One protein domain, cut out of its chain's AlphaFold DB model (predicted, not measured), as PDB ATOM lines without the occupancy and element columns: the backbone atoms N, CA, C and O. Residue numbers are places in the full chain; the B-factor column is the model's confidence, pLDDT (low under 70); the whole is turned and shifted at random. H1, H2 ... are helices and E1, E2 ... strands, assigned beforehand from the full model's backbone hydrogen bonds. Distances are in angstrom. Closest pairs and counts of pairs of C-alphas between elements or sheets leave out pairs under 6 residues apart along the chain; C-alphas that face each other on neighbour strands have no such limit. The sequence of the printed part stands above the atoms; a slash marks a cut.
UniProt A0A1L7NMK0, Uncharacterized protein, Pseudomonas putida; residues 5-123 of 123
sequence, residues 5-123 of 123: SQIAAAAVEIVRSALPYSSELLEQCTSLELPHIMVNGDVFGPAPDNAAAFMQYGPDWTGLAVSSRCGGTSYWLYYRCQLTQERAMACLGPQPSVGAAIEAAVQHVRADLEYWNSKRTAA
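Overview. This is residues 5 to 123 of the 123 residues of an uncharacterized protein of Pseudomonas putida (UniProt A0A1L7NMK0). A strongly twisted sheet of three strands, E3, E4 and E5, has two helices over one face: the long H3 packs on it slantwise, and H1 stands up from it and crosses H3. The small hairpin of E1 and E2 lies toward one end of the longest axis, and at the other end residues 118 to 123 stick out, of which 118 to 121 belong to H3. The printed part has 119 residues, with three named helices and five named strands in the order H1 H2 E1 E2 E3 E4 E5 H3. The class is mixed, helices and strands; both sheets, E3 - E4 - E5 and E1 - E2, are antiparallel. The whole is compact, with a radius of gyration of the C-alphas of 14.7 A, yet elongated, spanning 48 by 31 by 27 A.

Along the chain. H1, residues 5 to 18, begins at C-alpha 5 (131.895, 157.575, 279.013) and is 20.4 A long. H2 is residues 23 to 26. E1 is residues 43 to 47 and E2 residues 50 to 56. E3, residues 63 to 69, is 19.8 A long; E4, residues 72 to 80, begins at (140.408, 184.844, 259.155) and is 26.5 A long; E5, residues 87 to 93, is 18.9 A long. H3, residues 98 to 121, is 34.7 A long and ends at (120.636, 151.469, 267.777).

Arrangement. E3, E4 and E5 form a meander, each strand the antiparallel neighbour of the one before, with E3 and E5 as edge strands. In the hairpin E3 and E4, N 65 and O 76 are 2.9 A apart, within hydrogen-bond range; in the hairpin E4 and E5, N 90 and O 77 are, at 2.9 A. H1 and H3 lie on the same face of this sheet, making two layers, helices on one face of a sheet. H3 has a height over the sheet of 8.3 A and runs slantwise to the strands, at 53 degrees to E5 on the local plane; its closest C-alphas to E5 are those of Ala 104 and Leu 92, 6.2 A. H1 stands up from the sheet, its line rising 48 degrees. H1 and H3 touch, closest at the C-alphas of Ala 11 and Arg 110, 5.1 A, at a steep tilt of 52 degrees, opposite ways. H2 touches residues 98 to 102 of H3, with the C-alphas of Leu 26 and Val 98 closest at 6.5 A. In the hairpin E1 and E2, N 47 and O 53 are within hydrogen-bond range at 2.8 A; E2 and E3 are apart. In H1 and H3 every O i to N i+4 pair is within hydrogen-bond range; H2 is too short for such a pair.

Size, cuts and confidence. The C-alphas farthest apart, those of Ala 52 and Ala 122, are 50.3 A apart. The printed part has no cut. The one long link is H2 to E1, 16 residues. The mean pLDDT of the printed part is 90.0, and residues 121 to 123 are under 70.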
ATOM      1  N   SER A   5     130.502 157.548 278.548       92.00
ATOM      2  CA  SER A   5     131.895 157.575 279.013       92.00
ATOM      3  C   SER A   5     132.860 156.911 278.030       92.00
ATOM      4  O   SER A   5     133.955 157.423 277.813       92.00
ATOM      5  N   GLN A   6     132.452 155.811 277.386       93.50
ATOM      6  CA  GLN A   6     133.238 155.171 276.330       93.50
ATOM      7  C   GLN A   6     133.347 156.061 275.090       93.50
ATOM      8  O   GLN A   6     134.408 156.111 274.477       93.50
ATOM      9  N   ILE A   7     132.277 156.779 274.729       92.62
ATOM     10  CA  ILE A   7     132.291 157.717 273.599       92.62
ATOM     11  C   ILE A   7     133.236 158.889 273.883       92.62
ATOM     12  O   ILE A   7     134.061 159.220 273.036       92.62
ATOM     13  N   ALA A   8     133.169 159.473 275.083       93.75
ATOM     14  CA  ALA A   8     134.069 160.552 275.480       93.75
ATOM     15  C   ALA A   8     135.545 160.114 275.447       93.75
ATOM     16  O   ALA A   8     136.377 160.818 274.879       93.75
ATOM     17  N   ALA A   9     135.862 158.933 275.989       93.88
ATOM     18  CA  ALA A   9     137.220 158.391 275.953       93.88
ATOM     19  C   ALA A   9     137.694 158.114 274.515       93.88
ATOM     20  O   ALA A   9     138.803 158.489 274.147       93.88
ATOM     21  N   ALA A  10     136.843 157.516 273.675       93.44
ATOM     22  CA  ALA A  10     137.185 157.236 272.283       93.44
ATOM     23  C   ALA A  10     137.417 158.511 271.462       93.44
ATOM     24  O   ALA A  10     138.323 158.533 270.633       93.44
ATOM     25  N   ALA A  11     136.643 159.574 271.700       94.75
ATOM     26  CA  ALA A  11     136.842 160.855 271.029       94.75
ATOM     27  C   ALA A  11     138.221 161.452 271.340       94.75
ATOM     28  O   ALA A  11     138.927 161.874 270.425       94.75
ATOM     29  N   VAL A  12     138.629 161.425 272.613       95.44
ATOM     30  CA  VAL A  12     139.963 161.873 273.040       95.44
ATOM     31  C   VAL A  12     141.060 161.050 272.367       95.44
ATOM     32  O   VAL A  12     141.998 161.625 271.821       95.44
ATOM     33  N   GLU A  13     140.930 159.722 272.349       94.19
ATOM     34  CA  GLU A  13     141.928 158.840 271.735       94.19
ATOM     35  C   GLU A  13     142.028 159.022 270.215       94.19
ATOM     36  O   GLU A  13     143.130 159.062 269.673       94.19
ATOM     37  N   ILE A  14     140.902 159.208 269.515       94.31
ATOM     38  CA  ILE A  14     140.899 159.504 268.075       94.31
ATOM     39  C   ILE A  14     141.651 160.804 267.797       94.31
ATOM     40  O   ILE A  14     142.533 160.817 266.938       94.31
ATOM     41  N   VAL A  15     141.344 161.877 268.532       95.12
ATOM     42  CA  VAL A  15     142.036 163.160 268.355       95.12
ATOM     43  C   VAL A  15     143.521 163.000 268.660       95.12
ATOM     44  O   VAL A  15     144.339 163.357 267.821       95.12
ATOM     45  N   ARG A  16     143.886 162.383 269.789       93.31
ATOM     46  CA  ARG A  16     145.290 162.134 270.150       93.31
ATOM     47  C   ARG A  16     146.046 161.342 269.090       93.31
ATOM     48  O   ARG A  16     147.165 161.712 268.763       93.31
ATOM     49  N   SER A  17     145.437 160.304 268.522       91.88
ATOM     50  CA  SER A  17     146.065 159.484 267.478       91.88
ATOM     51  C   SER A  17     146.324 160.242 266.171       91.88
ATOM     52  O   SER A  17     147.191 159.844 265.398       91.88
ATOM     53  N   ALA A  18     145.585 161.327 265.923       92.56
ATOM     54  CA  ALA A  18     145.788 162.181 264.760       92.56
ATOM     55  C   ALA A  18     146.900 163.220 264.978       92.56
ATOM     56  O   ALA A  18     147.412 163.766 264.005       92.56
ATOM     57  N   LEU A  19     147.267 163.524 266.226       91.88
ATOM     58  CA  LEU A  19     148.235 164.573 266.539       91.88
ATOM     59  C   LEU A  19     149.674 164.022 266.534       91.88
ATOM     60  O   LEU A  19     149.928 162.967 267.113       91.88
ATOM     61  N   PRO A  20     150.641 164.735 265.925       86.88
ATOM     62  CA  PRO A  20     152.036 164.285 265.869       86.88
ATOM     63  C   PRO A  20     152.778 164.428 267.207       86.88
ATOM     64  O   PRO A  20     153.802 163.786 267.420       86.88
ATOM     65  N   TYR A  21     152.264 165.273 268.105       87.50
ATOM     66  CA  TYR A  21     152.836 165.569 269.416       87.50
ATOM     67  C   TYR A  21     151.742 165.556 270.484       87.50
ATOM     68  O   TYR A  21     150.549 165.575 270.170       87.50
ATOM     69  N   SER A  22     152.145 165.535 271.756       86.88
ATOM     70  CA  SER A  22     151.192 165.618 272.861       86.88
ATOM     71  C   SER A  22     150.473 166.972 272.873       86.88
ATOM     72  O   SER A  22     151.005 167.980 272.396       86.88
ATOM     73  N   SER A  23     149.260 167.000 273.429       84.19
ATOM     74  CA  SER A  23     148.457 168.223 273.517       84.19
ATOM     75  C   SER A  23     149.202 169.345 274.246       84.19
ATOM     76  O   SER A  23     149.173 170.481 273.794       84.19
ATOM     77  N   GLU A  24     149.954 169.019 275.301       88.62
ATOM     78  CA  GLU A  24     150.698 169.987 276.119       88.62
ATOM     79  C   GLU A  24     151.827 170.685 275.339       88.62
ATOM     80  O   GLU A  24     152.180 171.831 275.628       88.62
ATOM     81  N   LEU A  25     152.414 170.001 274.349       88.69
ATOM     82  CA  LEU A  25     153.397 170.605 273.446       88.69
ATOM     83  C   LEU A  25     152.706 171.457 272.381       88.69
ATOM     84  O   LEU A  25     153.148 172.568 272.103       88.69
ATOM     85  N   LEU A  26     151.601 170.966 271.819       89.69
ATOM     86  CA  LEU A  26     150.849 171.680 270.784       89.69
ATOM     87  C   LEU A  26     150.167 172.947 271.304       89.69
ATOM     88  O   LEU A  26     150.005 173.903 270.554       89.69
ATOM     89  N   GLU A  27     149.807 172.996 272.584       89.94
ATOM     90  CA  GLU A  27     149.267 174.192 273.240       89.94
ATOM     91  C   GLU A  27     150.236 175.383 273.243       89.94
ATOM     92  O   GLU A  27     149.795 176.525 273.361       89.94
ATOM     93  N   GLN A  28     151.538 175.130 273.078       89.88
ATOM     94  CA  GLN A  28     152.568 176.169 272.981       89.88
ATOM     95  C   GLN A  28     152.716 176.711 271.554       89.88
ATOM     96  O   GLN A  28     153.337 177.756 271.363       89.88
ATOM     97  N   CYS A  29     152.146 176.022 270.562       89.69
ATOM     98  CA  CYS A  29     152.200 176.430 269.168       89.69
ATOM     99  C   CYS A  29     151.176 177.526 268.855       89.69
ATOM    100  O   CYS A  29     150.081 177.615 269.417       89.69
ATOM    101  N   THR A  30     151.518 178.332 267.863       90.75
ATOM    102  CA  THR A  30     150.623 179.271 267.196       90.75
ATOM    103  C   THR A  30     150.016 178.639 265.945       90.75
ATOM    104  O   THR A  30     150.482 177.616 265.443       90.75
ATOM    105  N   SER A  31     148.992 179.277 265.370       89.50
ATOM    106  CA  SER A  31     148.401 178.791 264.118       89.50
ATOM    107  C   SER A  31     149.391 178.734 262.951       89.50
ATOM    108  O   SER A  31     149.157 177.980 262.020       89.50
ATOM    109  N   LEU A  32     150.461 179.539 262.974       88.19
ATOM    110  CA  LEU A  32     151.458 179.600 261.896       88.19
ATOM    111  C   LEU A  32     152.416 178.403 261.891       88.19
ATOM    112  O   LEU A  32     153.098 178.165 260.901       88.19
ATOM    113  N   GLU A  33     152.479 177.670 263.000       89.50
ATOM    114  CA  GLU A  33     153.312 176.474 263.144       89.50
ATOM    115  C   GLU A  33     152.548 175.200 262.765       89.50
ATOM    116  O   GLU A  33     153.129 174.116 262.700       89.50
ATOM    117  N   LEU A  34     151.244 175.320 262.498       92.56
ATOM    118  CA  LEU A  34     150.419 174.214 262.044       92.56
ATOM    119  C   LEU A  34     150.478 174.054 260.519       92.56
ATOM    120  O   LEU A  34     150.667 175.025 259.784       92.56
ATOM    121  N   PRO A  35     150.241 172.833 260.018       94.94
ATOM    122  CA  PRO A  35     150.009 172.596 258.601       94.94
ATOM    123  C   PRO A  35     148.898 173.480 258.027       94.94
ATOM    124  O   PRO A  35     147.855 173.674 258.651       94.94
ATOM    125  N   HIS A  36     149.088 173.970 256.806       94.81
ATOM    126  CA  HIS A  36     148.161 174.857 256.115       94.81
ATOM    127  C   HIS A  36     147.404 174.139 254.995       94.81
ATOM    128  O   HIS A  36     148.002 173.481 254.144       94.81
ATOM    129  N   ILE A  37     146.083 174.319 254.968       94.62
ATOM    130  CA  ILE A  37     145.199 173.901 253.879       94.62
ATOM    131  C   ILE A  37     145.191 174.997 252.814       94.62
ATOM    132  O   ILE A  37     144.813 176.144 253.075       94.62
ATOM    133  N   MET A  38     145.577 174.625 251.600       91.69
ATOM    134  CA  MET A  38     145.606 175.494 250.432       91.69
ATOM    135  C   MET A  38     144.243 175.532 249.730       91.69
ATOM    136  O   MET A  38     143.354 174.723 249.986       91.69
ATOM    137  N   VAL A  39     144.060 176.479 248.806       86.81
ATOM    138  CA  VAL A  39     142.778 176.694 248.095       86.81
ATOM    139  C   VAL A  39     142.325 175.463 247.299       86.81
ATOM    140  O   VAL A  39     141.129 175.256 247.117       86.81
ATOM    141  N   ASN A  40     143.268 174.642 246.840       88.50
ATOM    142  CA  ASN A  40     143.000 173.394 246.128       88.50
ATOM    143  C   ASN A  40     142.708 172.200 247.060       88.50
ATOM    144  O   ASN A  40     142.455 171.106 246.565       88.50
ATOM    145  N   GLY A  41     142.724 172.399 248.383       87.56
ATOM    146  CA  GLY A  41     142.485 171.362 249.389       87.56
ATOM    147  C   GLY A  41     143.732 170.587 249.819       87.56
ATOM    148  O   GLY A  41     143.634 169.755 250.720       87.56
ATOM    149  N   ASP A  42     144.894 170.865 249.226       92.94
ATOM    150  CA  ASP A  42     146.149 170.244 249.639       92.94
ATOM    151  C   ASP A  42     146.604 170.776 250.997       92.94
ATOM    152  O   ASP A  42     146.457 171.963 251.297       92.94
ATOM    153  N   VAL A  43     147.196 169.898 251.805       95.12
ATOM    154  CA  VAL A  43     147.765 170.263 253.104       95.12
ATOM    155  C   VAL A  43     149.279 170.298 252.989       95.12
ATOM    156  O   VAL A  43     149.889 169.322 252.557       95.12
ATOM    157  N   PHE A  44     149.883 171.409 253.393       94.25
ATOM    158  CA  PHE A  44     151.332 171.576 253.430       94.25
ATOM    159  C   PHE A  44     151.798 171.846 254.851       94.25
ATOM    160  O   PHE A  44     151.166 172.605 255.582       94.25
ATOM    161  N   GLY A  45     152.917 171.255 255.239       92.50
ATOM    162  CA  GLY A  45     153.466 171.422 256.576       92.50
ATOM    163  C   GLY A  45     154.928 171.001 256.661       92.50
ATOM    164  O   GLY A  45     155.505 170.554 255.662       92.50
ATOM    165  N   PRO A  46     155.536 171.133 257.850       88.94
ATOM    166  CA  PRO A  46     156.888 170.650 258.094       88.94
ATOM    167  C   PRO A  46     156.980 169.133 257.874       88.94
ATOM    168  O   PRO A  46     156.072 168.380 258.241       88.94
ATOM    169  N   ALA A  47     158.080 168.666 257.289       86.62
ATOM    170  CA  ALA A  47     158.339 167.238 257.176       86.62
ATOM    171  C   ALA A  47     158.548 166.634 258.583       86.62
ATOM    172  O   ALA A  47     159.207 167.264 259.417       86.62
ATOM    173  N   PRO A  48     158.018 165.430 258.877       78.75
ATOM    174  CA  PRO A  48     158.116 164.824 260.211       78.75
ATOM    175  C   PRO A  48     159.552 164.625 260.716       78.75
ATOM    176  O   PRO A  48     159.798 164.637 261.917       78.75
ATOM    177  N   ASP A  49     160.496 164.428 259.797       81.81
ATOM    178  CA  ASP A  49     161.917 164.183 260.045       81.81
ATOM    179  C   ASP A  49     162.788 165.441 259.896       81.81
ATOM    180  O   ASP A  49     163.956 165.439 260.290       81.81
ATOM    181  N   ASN A  50     162.238 166.523 259.342       80.94
ATOM    182  CA  ASN A  50     162.955 167.767 259.116       80.94
ATOM    183  C   ASN A  50     162.002 168.968 259.102       80.94
ATOM    184  O   ASN A  50     161.449 169.332 258.065       80.94
ATOM    185  N   ALA A  51     161.892 169.655 260.240       77.19
ATOM    186  CA  ALA A  51     161.045 170.841 260.369       77.19
ATOM    187  C   ALA A  51     161.459 172.017 259.457       77.19
ATOM    188  O   ALA A  51     160.656 172.919 259.230       77.19
ATOM    189  N   ALA A  52     162.684 172.018 258.912       80.62
ATOM    190  CA  ALA A  52     163.137 173.020 257.944       80.62
ATOM    191  C   ALA A  52     162.727 172.694 256.494       80.62
ATOM    192  O   ALA A  52     162.869 173.543 255.613       80.62
ATOM    193  N   ALA A  53     162.230 171.483 256.231       85.44
ATOM    194  CA  ALA A  53     161.671 171.095 254.946       85.44
ATOM    195  C   ALA A  53     160.143 171.182 254.996       85.44
ATOM    196  O   ALA A  53     159.511 170.687 255.925       85.44
ATOM    197  N   PHE A  54     159.545 171.788 253.973       86.94
ATOM    198  CA  PHE A  54     158.096 171.831 253.803       86.94
ATOM    199  C   PHE A  54     157.686 170.799 252.756       86.94
ATOM    200  O   PHE A  54     158.301 170.720 251.690       86.94
ATOM    201  N   MET A  55     156.652 170.017 253.042       93.75
ATOM    202  CA  MET A  55     156.139 169.007 252.121       93.75
ATOM    203  C   MET A  55     154.623 169.090 251.988       93.75
ATOM    204  O   MET A  55     153.928 169.559 252.888       93.75
ATOM    205  N   GLN A  56     154.119 168.597 250.860       95.62
ATOM    206  CA  GLN A  56     152.705 168.292 250.701       95.62
ATOM    207  C   GLN A  56     152.408 166.975 251.416       95.62
ATOM    208  O   GLN A  56     153.046 165.955 251.139       95.62
ATOM    209  N   TYR A  57     151.437 166.977 252.319       94.06
ATOM    210  CA  TYR A  57     150.967 165.753 252.943       94.06
ATOM    211  C   TYR A  57     150.040 164.977 252.012       94.06
ATOM    212  O   TYR A  57     149.230 165.539 251.275       94.06
ATOM    213  N   GLY A  58     150.175 163.652 252.058       91.62
ATOM    214  CA  GLY A  58     149.396 162.744 251.230       91.62
ATOM    215  C   GLY A  58     147.911 162.673 251.618       91.62
ATOM    216  O   GLY A  58     147.497 163.157 252.676       91.62
ATOM    217  N   PRO A  59     147.094 161.998 250.794       87.62
ATOM    218  CA  PRO A  59     145.650 161.869 251.009       87.62
ATOM    219  C   PRO A  59     145.277 161.079 252.274       87.62
ATOM    220  O   PRO A  59     144.147 161.178 252.738       87.62
ATOM    221  N   ASP A  60     146.209 160.324 252.853       89.12
ATOM    222  CA  ASP A  60     146.001 159.549 254.081       89.12
ATOM    223  C   ASP A  60     146.389 160.290 255.364       89.12
ATOM    224  O   ASP A  60     146.206 159.751 256.457       89.12
ATOM    225  N   TRP A  61     146.932 161.505 255.241       92.81
ATOM    226  CA  TRP A  61     147.380 162.286 256.385       92.81
ATOM    227  C   TRP A  61     146.220 162.674 257.307       92.81
ATOM    228  O   TRP A  61     145.127 163.035 256.854       92.81
ATOM    229  N   THR A  62     146.500 162.621 258.606       94.81
ATOM    230  CA  THR A  62     145.629 163.039 259.705       94.81
ATOM    231  C   THR A  62     146.381 164.014 260.595       94.81
ATOM    232  O   THR A  62     147.596 163.898 260.744       94.81
ATOM    233  N   GLY A  63     145.657 164.944 261.204       95.44
ATOM    234  CA  GLY A  63     146.223 165.939 262.099       95.44
ATOM    235  C   GLY A  63     145.415 167.219 262.138       95.44
ATOM    236  O   GLY A  63     144.349 167.338 261.529       95.44
ATOM    237  N   LEU A  64     145.931 168.179 262.898       96.00
ATOM    238  CA  LEU A  64     145.376 169.519 262.967       96.00
ATOM    239  C   LEU A  64     145.985 170.370 261.852       96.00
ATOM    240  O   LEU A  64     147.197 170.359 261.652       96.00
ATOM    241  N   ALA A  65     145.145 171.104 261.136       96.19
ATOM    242  CA  ALA A  65     145.561 172.032 260.099       96.19
ATOM    243  C   ALA A  65     144.794 173.347 260.223       96.19
ATOM    244  O   ALA A  65     143.752 173.433 260.879       96.19
ATOM    245  N   VAL A  66     145.294 174.376 259.558       96.38
ATOM    246  CA  VAL A  66     144.664 175.690 259.495       96.38
ATOM    247  C   VAL A  66     144.408 176.097 258.056       96.38
ATOM    248  O   VAL A  66     145.162 175.781 257.145       96.38
ATOM    249  N   SER A  67     143.341 176.847 257.837       94.69
ATOM    250  CA  SER A  67     143.109 177.549 256.578       94.69
ATOM    251  C   SER A  67     142.977 179.033 256.871       94.69
ATOM    252  O   SER A  67     142.279 179.401 257.819       94.69
ATOM    253  N   SER A  68     143.557 179.879 256.027       88.25
ATOM    254  CA  SER A  68     143.389 181.327 256.129       88.25
ATOM    255  C   SER A  68     142.634 181.852 254.915       88.25
ATOM    256  O   SER A  68     143.067 181.672 253.778       88.25
ATOM    257  N   ARG A  69     141.496 182.517 255.142       79.00
ATOM    258  CA  ARG A  69     140.714 183.169 254.083       79.00
ATOM    259  C   ARG A  69     140.323 184.570 254.527       79.00
ATOM    260  O   ARG A  69     139.746 184.741 255.594       79.00
ATOM    261  N   CYS A  70     140.644 185.571 253.706       72.81
ATOM    262  CA  CYS A  70     140.311 186.979 253.963       72.81
ATOM    263  C   CYS A  70     140.742 187.479 255.361       72.81
ATOM    264  O   CYS A  70     140.002 188.205 256.014       72.81
ATOM    265  N   GLY A  71     141.919 187.056 255.838       73.38
ATOM    266  CA  GLY A  71     142.449 187.436 257.155       73.38
ATOM    267  C   GLY A  71     141.891 186.642 258.343       73.38
ATOM    268  O   GLY A  71     142.387 186.804 259.453       73.38
ATOM    269  N   GLY A  72     140.908 185.761 258.132       83.50
ATOM    270  CA  GLY A  72     140.408 184.844 259.155       83.50
ATOM    271  C   GLY A  72     141.121 183.496 259.107       83.50
ATOM    272  O   GLY A  72     141.219 182.894 258.036       83.50
ATOM    273  N   THR A  73     141.576 183.009 260.261       91.69
ATOM    274  CA  THR A  73     142.133 181.658 260.428       91.69
ATOM    275  C   THR A  73     141.060 180.730 260.984       91.69
ATOM    276  O   THR A  73     140.410 181.047 261.978       91.69
ATOM    277  N   SER A  74     140.859 179.587 260.334       95.19
ATOM    278  CA  SER A  74     139.999 178.502 260.817       95.19
ATOM    279  C   SER A  74     140.824 177.246 261.024       95.19
ATOM    280  O   SER A  74     141.705 176.952 260.215       95.19
ATOM    281  N   TYR A  75     140.519 176.516 262.088       96.88
ATOM    282  CA  TYR A  75     141.158 175.254 262.424       96.88
ATOM    283  C   TYR A  75     140.344 174.084 261.880       96.88
ATOM    284  O   TYR A  75     139.115 174.142 261.778       96.88
ATOM    285  N   TRP A  76     141.050 173.015 261.547       97.12
ATOM    286  CA  TRP A  76     140.499 171.809 260.957       97.12
ATOM    287  C   TRP A  76     141.172 170.591 261.560       97.12
ATOM    288  O   TRP A  76     142.390 170.581 261.731       97.12
ATOM    289  N   LEU A  77     140.393 169.547 261.818       97.31
ATOM    290  CA  LEU A  77     140.912 168.238 262.193       97.31
ATOM    291  C   LEU A  77     140.697 167.258 261.042       97.31
ATOM    292  O   LEU A  77     139.564 167.053 260.612       97.31
ATOM    293  N   TYR A  78     141.768 166.603 260.611       96.00
ATOM    294  CA  TYR A  78     141.723 165.403 259.782       96.00
ATOM    295  C   TYR A  78     141.937 164.182 260.667       96.00
ATOM    296  O   TYR A  78     142.927 164.107 261.391       96.00
ATOM    297  N   TYR A  79     141.029 163.214 260.607       94.94
ATOM    298  CA  TYR A  79     141.087 162.008 261.432       94.94
ATOM    299  C   TYR A  79     140.507 160.806 260.678       94.94
ATOM    300  O   TYR A  79     139.932 160.960 259.601       94.94
ATOM    301  N   ARG A  80     140.660 159.591 261.215       90.75
ATOM    302  CA  ARG A  80     140.020 158.392 260.649       90.75
ATOM    303  C   ARG A  80     138.756 158.042 261.416       90.75
ATOM    304  O   ARG A  80     138.783 157.876 262.636       90.75
ATOM    305  N   CYS A  81     137.655 157.877 260.691       84.12
ATOM    306  CA  CYS A  81     136.438 157.312 261.252       84.12
ATOM    307  C   CYS A  81     136.708 155.859 261.659       84.12
ATOM    308  O   CYS A  81     137.051 155.034 260.816       84.12
ATOM    309  N   GLN A  82     136.513 155.505 262.932       77.94
ATOM    310  CA  GLN A  82     136.752 154.125 263.376       77.94
ATOM    311  C   GLN A  82     135.817 153.105 262.708       77.94
ATOM    312  O   GLN A  82     136.167 151.930 262.617       77.94
ATOM    313  N   LEU A  83     134.643 153.535 262.230       76.00
ATOM    314  CA  LEU A  83     133.646 152.634 261.649       76.00
ATOM    315  C   LEU A  83     133.935 152.289 260.191       76.00
ATOM    316  O   LEU A  83     133.840 151.122 259.825       76.00
ATOM    317  N   THR A  84     134.250 153.293 259.373       82.75
ATOM    318  CA  THR A  84     134.476 153.119 257.930       82.75
ATOM    319  C   THR A  84     135.956 153.064 257.568       82.75
ATOM    320  O   THR A  84     136.287 152.673 256.458       82.75
ATOM    321  N   GLN A  85     136.852 153.444 258.488       85.81
ATOM    322  CA  GLN A  85     138.292 153.653 258.260       85.81
ATOM    323  C   GLN A  85     138.620 154.740 257.224       85.81
ATOM    324  O   GLN A  85     139.793 154.981 256.915       85.81
ATOM    325  N   GLU A  86     137.599 155.442 256.736       88.56
ATOM    326  CA  GLU A  86     137.740 156.559 255.817       88.56
ATOM    327  C   GLU A  86     138.237 157.803 256.552       88.56
ATOM    328  O   GLU A  86     137.987 158.009 257.749       88.56
ATOM    329  N   ARG A  87     138.950 158.652 255.810       91.38
ATOM    330  CA  ARG A  87     139.389 159.950 256.304       91.38
ATOM    331  C   ARG A  87     138.184 160.879 256.422       91.38
ATOM    332  O   ARG A  87     137.492 161.133 255.439       91.38
ATOM    333  N   ALA A  88     137.983 161.415 257.615       91.50
ATOM    334  CA  ALA A  88     137.007 162.448 257.909       91.50
ATOM    335  C   ALA A  88     137.715 163.788 258.138       91.50
ATOM    336  O   ALA A  88     138.889 163.837 258.519       91.50
ATOM    337  N   MET A  89     136.982 164.876 257.905       92.88
ATOM    338  CA  MET A  89     137.414 166.231 258.231       92.88
ATOM    339  C   MET A  89     136.358 166.919 259.090       92.88
ATOM    340  O   MET A  89     135.166 166.822 258.804       92.88
ATOM    341  N   ALA A  90     136.803 167.632 260.117       94.44
ATOM    342  CA  ALA A  90     135.961 168.473 260.954       94.44
ATOM    343  C   ALA A  90     136.420 169.928 260.842       94.44
ATOM    344  O   ALA A  90     137.591 170.235 261.072       94.44
ATOM    345  N   CYS A  91     135.490 170.821 260.496       94.56
ATOM    346  CA  CYS A  91     135.711 172.261 260.577       94.56
ATOM    347  C   CYS A  91     135.490 172.703 262.021       94.56
ATOM    348  O   CYS A  91     134.386 172.577 262.548       94.56
ATOM    349  N   LEU A  92     136.531 173.235 262.650       96.12
ATOM    350  CA  LEU A  92     136.487 173.700 264.037       96.12
ATOM    351  C   LEU A  92     136.220 175.208 264.113       96.12
ATOM    352  O   LEU A  92     136.002 175.748 265.194       96.12
ATOM    353  N   GLY A  93     136.244 175.891 262.963       94.25
ATOM    354  CA  GLY A  93     136.124 177.339 262.873       94.25
ATOM    355  C   GLY A  93     137.313 178.075 263.506       94.25
ATOM    356  O   GLY A  93     138.364 177.479 263.764       94.25
ATOM    357  N   PRO A  94     137.186 179.393 263.719       94.94
ATOM    358  CA  PRO A  94     138.176 180.171 264.452       94.94
ATOM    359  C   PRO A  94     138.254 179.720 265.911       94.94
ATOM    360  O   PRO A  94     137.228 179.585 266.574       94.94
ATOM    361  N   GLN A  95     139.472 179.528 266.412       95.56
ATOM    362  CA  GLN A  95     139.741 179.154 267.800       95.56
ATOM    363  C   GLN A  95     140.785 180.103 268.397       95.56
ATOM    364  O   GLN A  95     141.669 180.566 267.666       95.56
ATOM    365  N   PRO A  96     140.703 180.417 269.701       93.56
ATOM    366  CA  PRO A  96     141.616 181.361 270.345       93.56
ATOM    367  C   PRO A  96     143.044 180.814 270.502       93.56
ATOM    368  O   PRO A  96     143.973 181.595 270.686       93.56
ATOM    369  N   SER A  97     143.229 179.495 270.433       94.38
ATOM    370  CA  SER A  97     144.526 178.822 270.540       94.38
ATOM    371  C   SER A  97     144.480 177.431 269.901       94.38
ATOM    372  O   SER A  97     143.402 176.904 269.609       94.38
ATOM    373  N   VAL A  98     145.652 176.810 269.728       95.19
ATOM    374  CA  VAL A  98     145.763 175.404 269.307       95.19
ATOM    375  C   VAL A  98     145.119 174.471 270.337       95.19
ATOM    376  O   VAL A  98     144.393 173.559 269.952       95.19
ATOM    377  N   GLY A  99     145.289 174.742 271.635       95.31
ATOM    378  CA  GLY A  99     144.620 173.994 272.709       95.31
ATOM    379  C   GLY A  99     143.096 174.015 272.588       95.31
ATOM    380  O   GLY A  99     142.460 172.964 272.565       95.31
ATOM    381  N   ALA A 100     142.508 175.199 272.388       95.75
ATOM    382  CA  ALA A 100     141.067 175.329 272.176       95.75
ATOM    383  C   ALA A 100     140.596 174.605 270.901       95.75
ATOM    384  O   ALA A 100     139.508 174.034 270.872       95.75
ATOM    385  N   ALA A 101     141.429 174.565 269.854       97.00
ATOM    386  CA  ALA A 101     141.145 173.764 268.667       97.00
ATOM    387  C   ALA A 101     141.173 172.255 268.954       97.00
ATOM    388  O   ALA A 101     140.302 171.538 268.467       97.00
ATOM    389  N   ILE A 102     142.104 171.761 269.773       96.69
ATOM    390  CA  ILE A 102     142.137 170.351 270.194       96.69
ATOM    391  C   ILE A 102     140.884 170.003 271.013       96.69
ATOM    392  O   ILE A 102     140.253 168.975 270.767       96.69
ATOM    393  N   GLU A 103     140.464 170.869 271.935       96.56
ATOM    394  CA  GLU A 103     139.222 170.678 272.693       96.56
ATOM    395  C   GLU A 103     137.989 170.659 271.777       96.56
ATOM    396  O   GLU A 103     137.152 169.757 271.878       96.56
ATOM    397  N   ALA A 104     137.897 171.605 270.836       97.50
ATOM    398  CA  ALA A 104     136.823 171.656 269.846       97.50
ATOM    399  C   ALA A 104     136.801 170.401 268.959       97.50
ATOM    400  O   ALA A 104     135.730 169.856 268.682       97.50
ATOM    401  N   ALA A 105     137.974 169.900 268.566       97.50
ATOM    402  CA  ALA A 105     138.135 168.642 267.846       97.50
ATOM    403  C   ALA A 105     137.561 167.459 268.637       97.50
ATOM    404  O   ALA A 105     136.796 166.670 268.080       97.50
ATOM    405  N   VAL A 106     137.858 167.362 269.937       97.25
ATOM    406  CA  VAL A 106     137.306 166.302 270.798       97.25
ATOM    407  C   VAL A 106     135.782 166.387 270.860       97.25
ATOM    408  O   VAL A 106     135.115 165.361 270.728       97.25
ATOM    409  N   GLN A 107     135.210 167.587 271.010       97.19
ATOM    410  CA  GLN A 107     133.750 167.749 271.029       97.19
ATOM    411  C   GLN A 107     133.104 167.371 269.690       97.19
ATOM    412  O   GLN A 107     132.062 166.716 269.683       97.19
ATOM    413  N   HIS A 108     133.729 167.722 268.564       96.12
ATOM    414  CA  HIS A 108     133.222 167.359 267.241       96.12
ATOM    415  C   HIS A 108     133.241 165.841 267.028       96.12
ATOM    416  O   HIS A 108     132.220 165.256 266.674       96.12
ATOM    417  N   VAL A 109     134.373 165.181 267.301       95.31
ATOM    418  CA  VAL A 109     134.489 163.718 267.172       95.31
ATOM    419  C   VAL A 109     133.509 163.015 268.110       95.31
ATOM    420  O   VAL A 109     132.883 162.027 267.732       95.31
ATOM    421  N   ARG A 110     133.319 163.536 269.326       95.50
ATOM    422  CA  ARG A 110     132.322 163.017 270.263       95.50
ATOM    423  C   ARG A 110     130.910 163.079 269.672       95.50
ATOM    424  O   ARG A 110     130.205 162.075 269.732       95.50
ATOM    425  N   ALA A 111     130.512 164.211 269.093       93.12
ATOM    426  CA  ALA A 111     129.198 164.368 268.469       93.12
ATOM    427  C   ALA A 111     129.002 163.403 267.284       93.12
ATOM    428  O   ALA A 111     127.943 162.782 267.166       93.12
ATOM    429  N   ASP A 112     130.035 163.207 266.461       91.25
ATOM    430  CA  ASP A 112     130.014 162.240 265.356       91.25
ATOM    431  C   ASP A 112     129.818 160.803 265.872       91.25
ATOM    432  O   ASP A 112     128.961 160.059 265.382       91.25
ATOM    433  N   LEU A 113     130.551 160.416 266.922       91.38
ATOM    434  CA  LEU A 113     130.417 159.104 267.561       91.38
ATOM    435  C   LEU A 113     129.036 158.903 268.200       91.38
ATOM    436  O   LEU A 113     128.460 157.819 268.069       91.38
ATOM    437  N   GLU A 114     128.492 159.916 268.879       92.56
ATOM    438  CA  GLU A 114     127.136 159.883 269.445       92.56
ATOM    439  C   GLU A 114     126.095 159.678 268.338       92.56
ATOM    440  O   GLU A 114     125.236 158.794 268.444       92.56
ATOM    441  N   TYR A 115     126.221 160.420 267.234       89.25
ATOM    442  CA  TYR A 115     125.357 160.278 266.070       89.25
ATOM    443  C   TYR A 115     125.432 158.863 265.483       89.25
ATOM    444  O   TYR A 115     124.397 158.204 265.344       89.25
ATOM    445  N   TRP A 116     126.623 158.334 265.204       85.75
ATOM    446  CA  TRP A 116     126.759 156.994 264.625       85.75
ATOM    447  C   TRP A 116     126.305 155.881 265.573       85.75
ATOM    448  O   TRP A 116     125.662 154.923 265.135       85.75
ATOM    449  N   ASN A 117     126.589 156.002 266.873       86.94
ATOM    450  CA  ASN A 117     126.114 155.052 267.877       86.94
ATOM    451  C   ASN A 117     124.577 155.064 267.947       86.94
ATOM    452  O   ASN A 117     123.981 153.995 268.027       86.94
ATOM    453  N   SER A 118     123.927 156.230 267.813       86.50
ATOM    454  CA  SER A 118     122.459 156.320 267.742       86.50
ATOM    455  C   SER A 118     121.878 155.645 266.492       86.50
ATOM    456  O   SER A 118     120.868 154.947 266.582       86.50
ATOM    457  N   LYS A 119     122.539 155.778 265.332       82.31
ATOM    458  CA  LYS A 119     122.103 155.142 264.077       82.31
ATOM    459  C   LYS A 119     122.206 153.622 264.121       82.31
ATOM    460  O   LYS A 119     121.343 152.956 263.566       82.31
ATOM    461  N   ARG A 120     123.204 153.077 264.821       75.81
ATOM    462  CA  ARG A 120     123.341 151.628 265.058       75.81
ATOM    463  C   ARG A 120     122.275 151.054 265.983       75.81
ATOM    464  O   ARG A 120     122.009 149.867 265.915       75.81
ATOM    465  N   THR A 121     121.713 151.874 266.863       68.56
ATOM    466  CA  THR A 121     120.636 151.469 267.777       68.56
ATOM    467  C   THR A 121     119.264 151.487 267.109       68.56
ATOM    468  O   THR A 121     118.357 150.795 267.557       68.56
ATOM    469  N   ALA A 122     119.104 152.300 266.064       61.12
ATOM    470  CA  ALA A 122     117.859 152.431 265.315       61.12
ATOM    471  C   ALA A 122     117.736 151.454 264.127       61.12
ATOM    472  O   ALA A 122     116.674 151.416 263.506       61.12
ATOM    473  N   ALA A 123     118.808 150.726 263.797       55.22
ATOM    474  CA  ALA A 123     118.876 149.714 262.740       55.22
ATOM    475  C   ALA A 123     118.794 148.305 263.338       55.22
ATOM    476  O   ALA A 123     118.163 147.442 262.691       55.22
TER     477      ALA A 123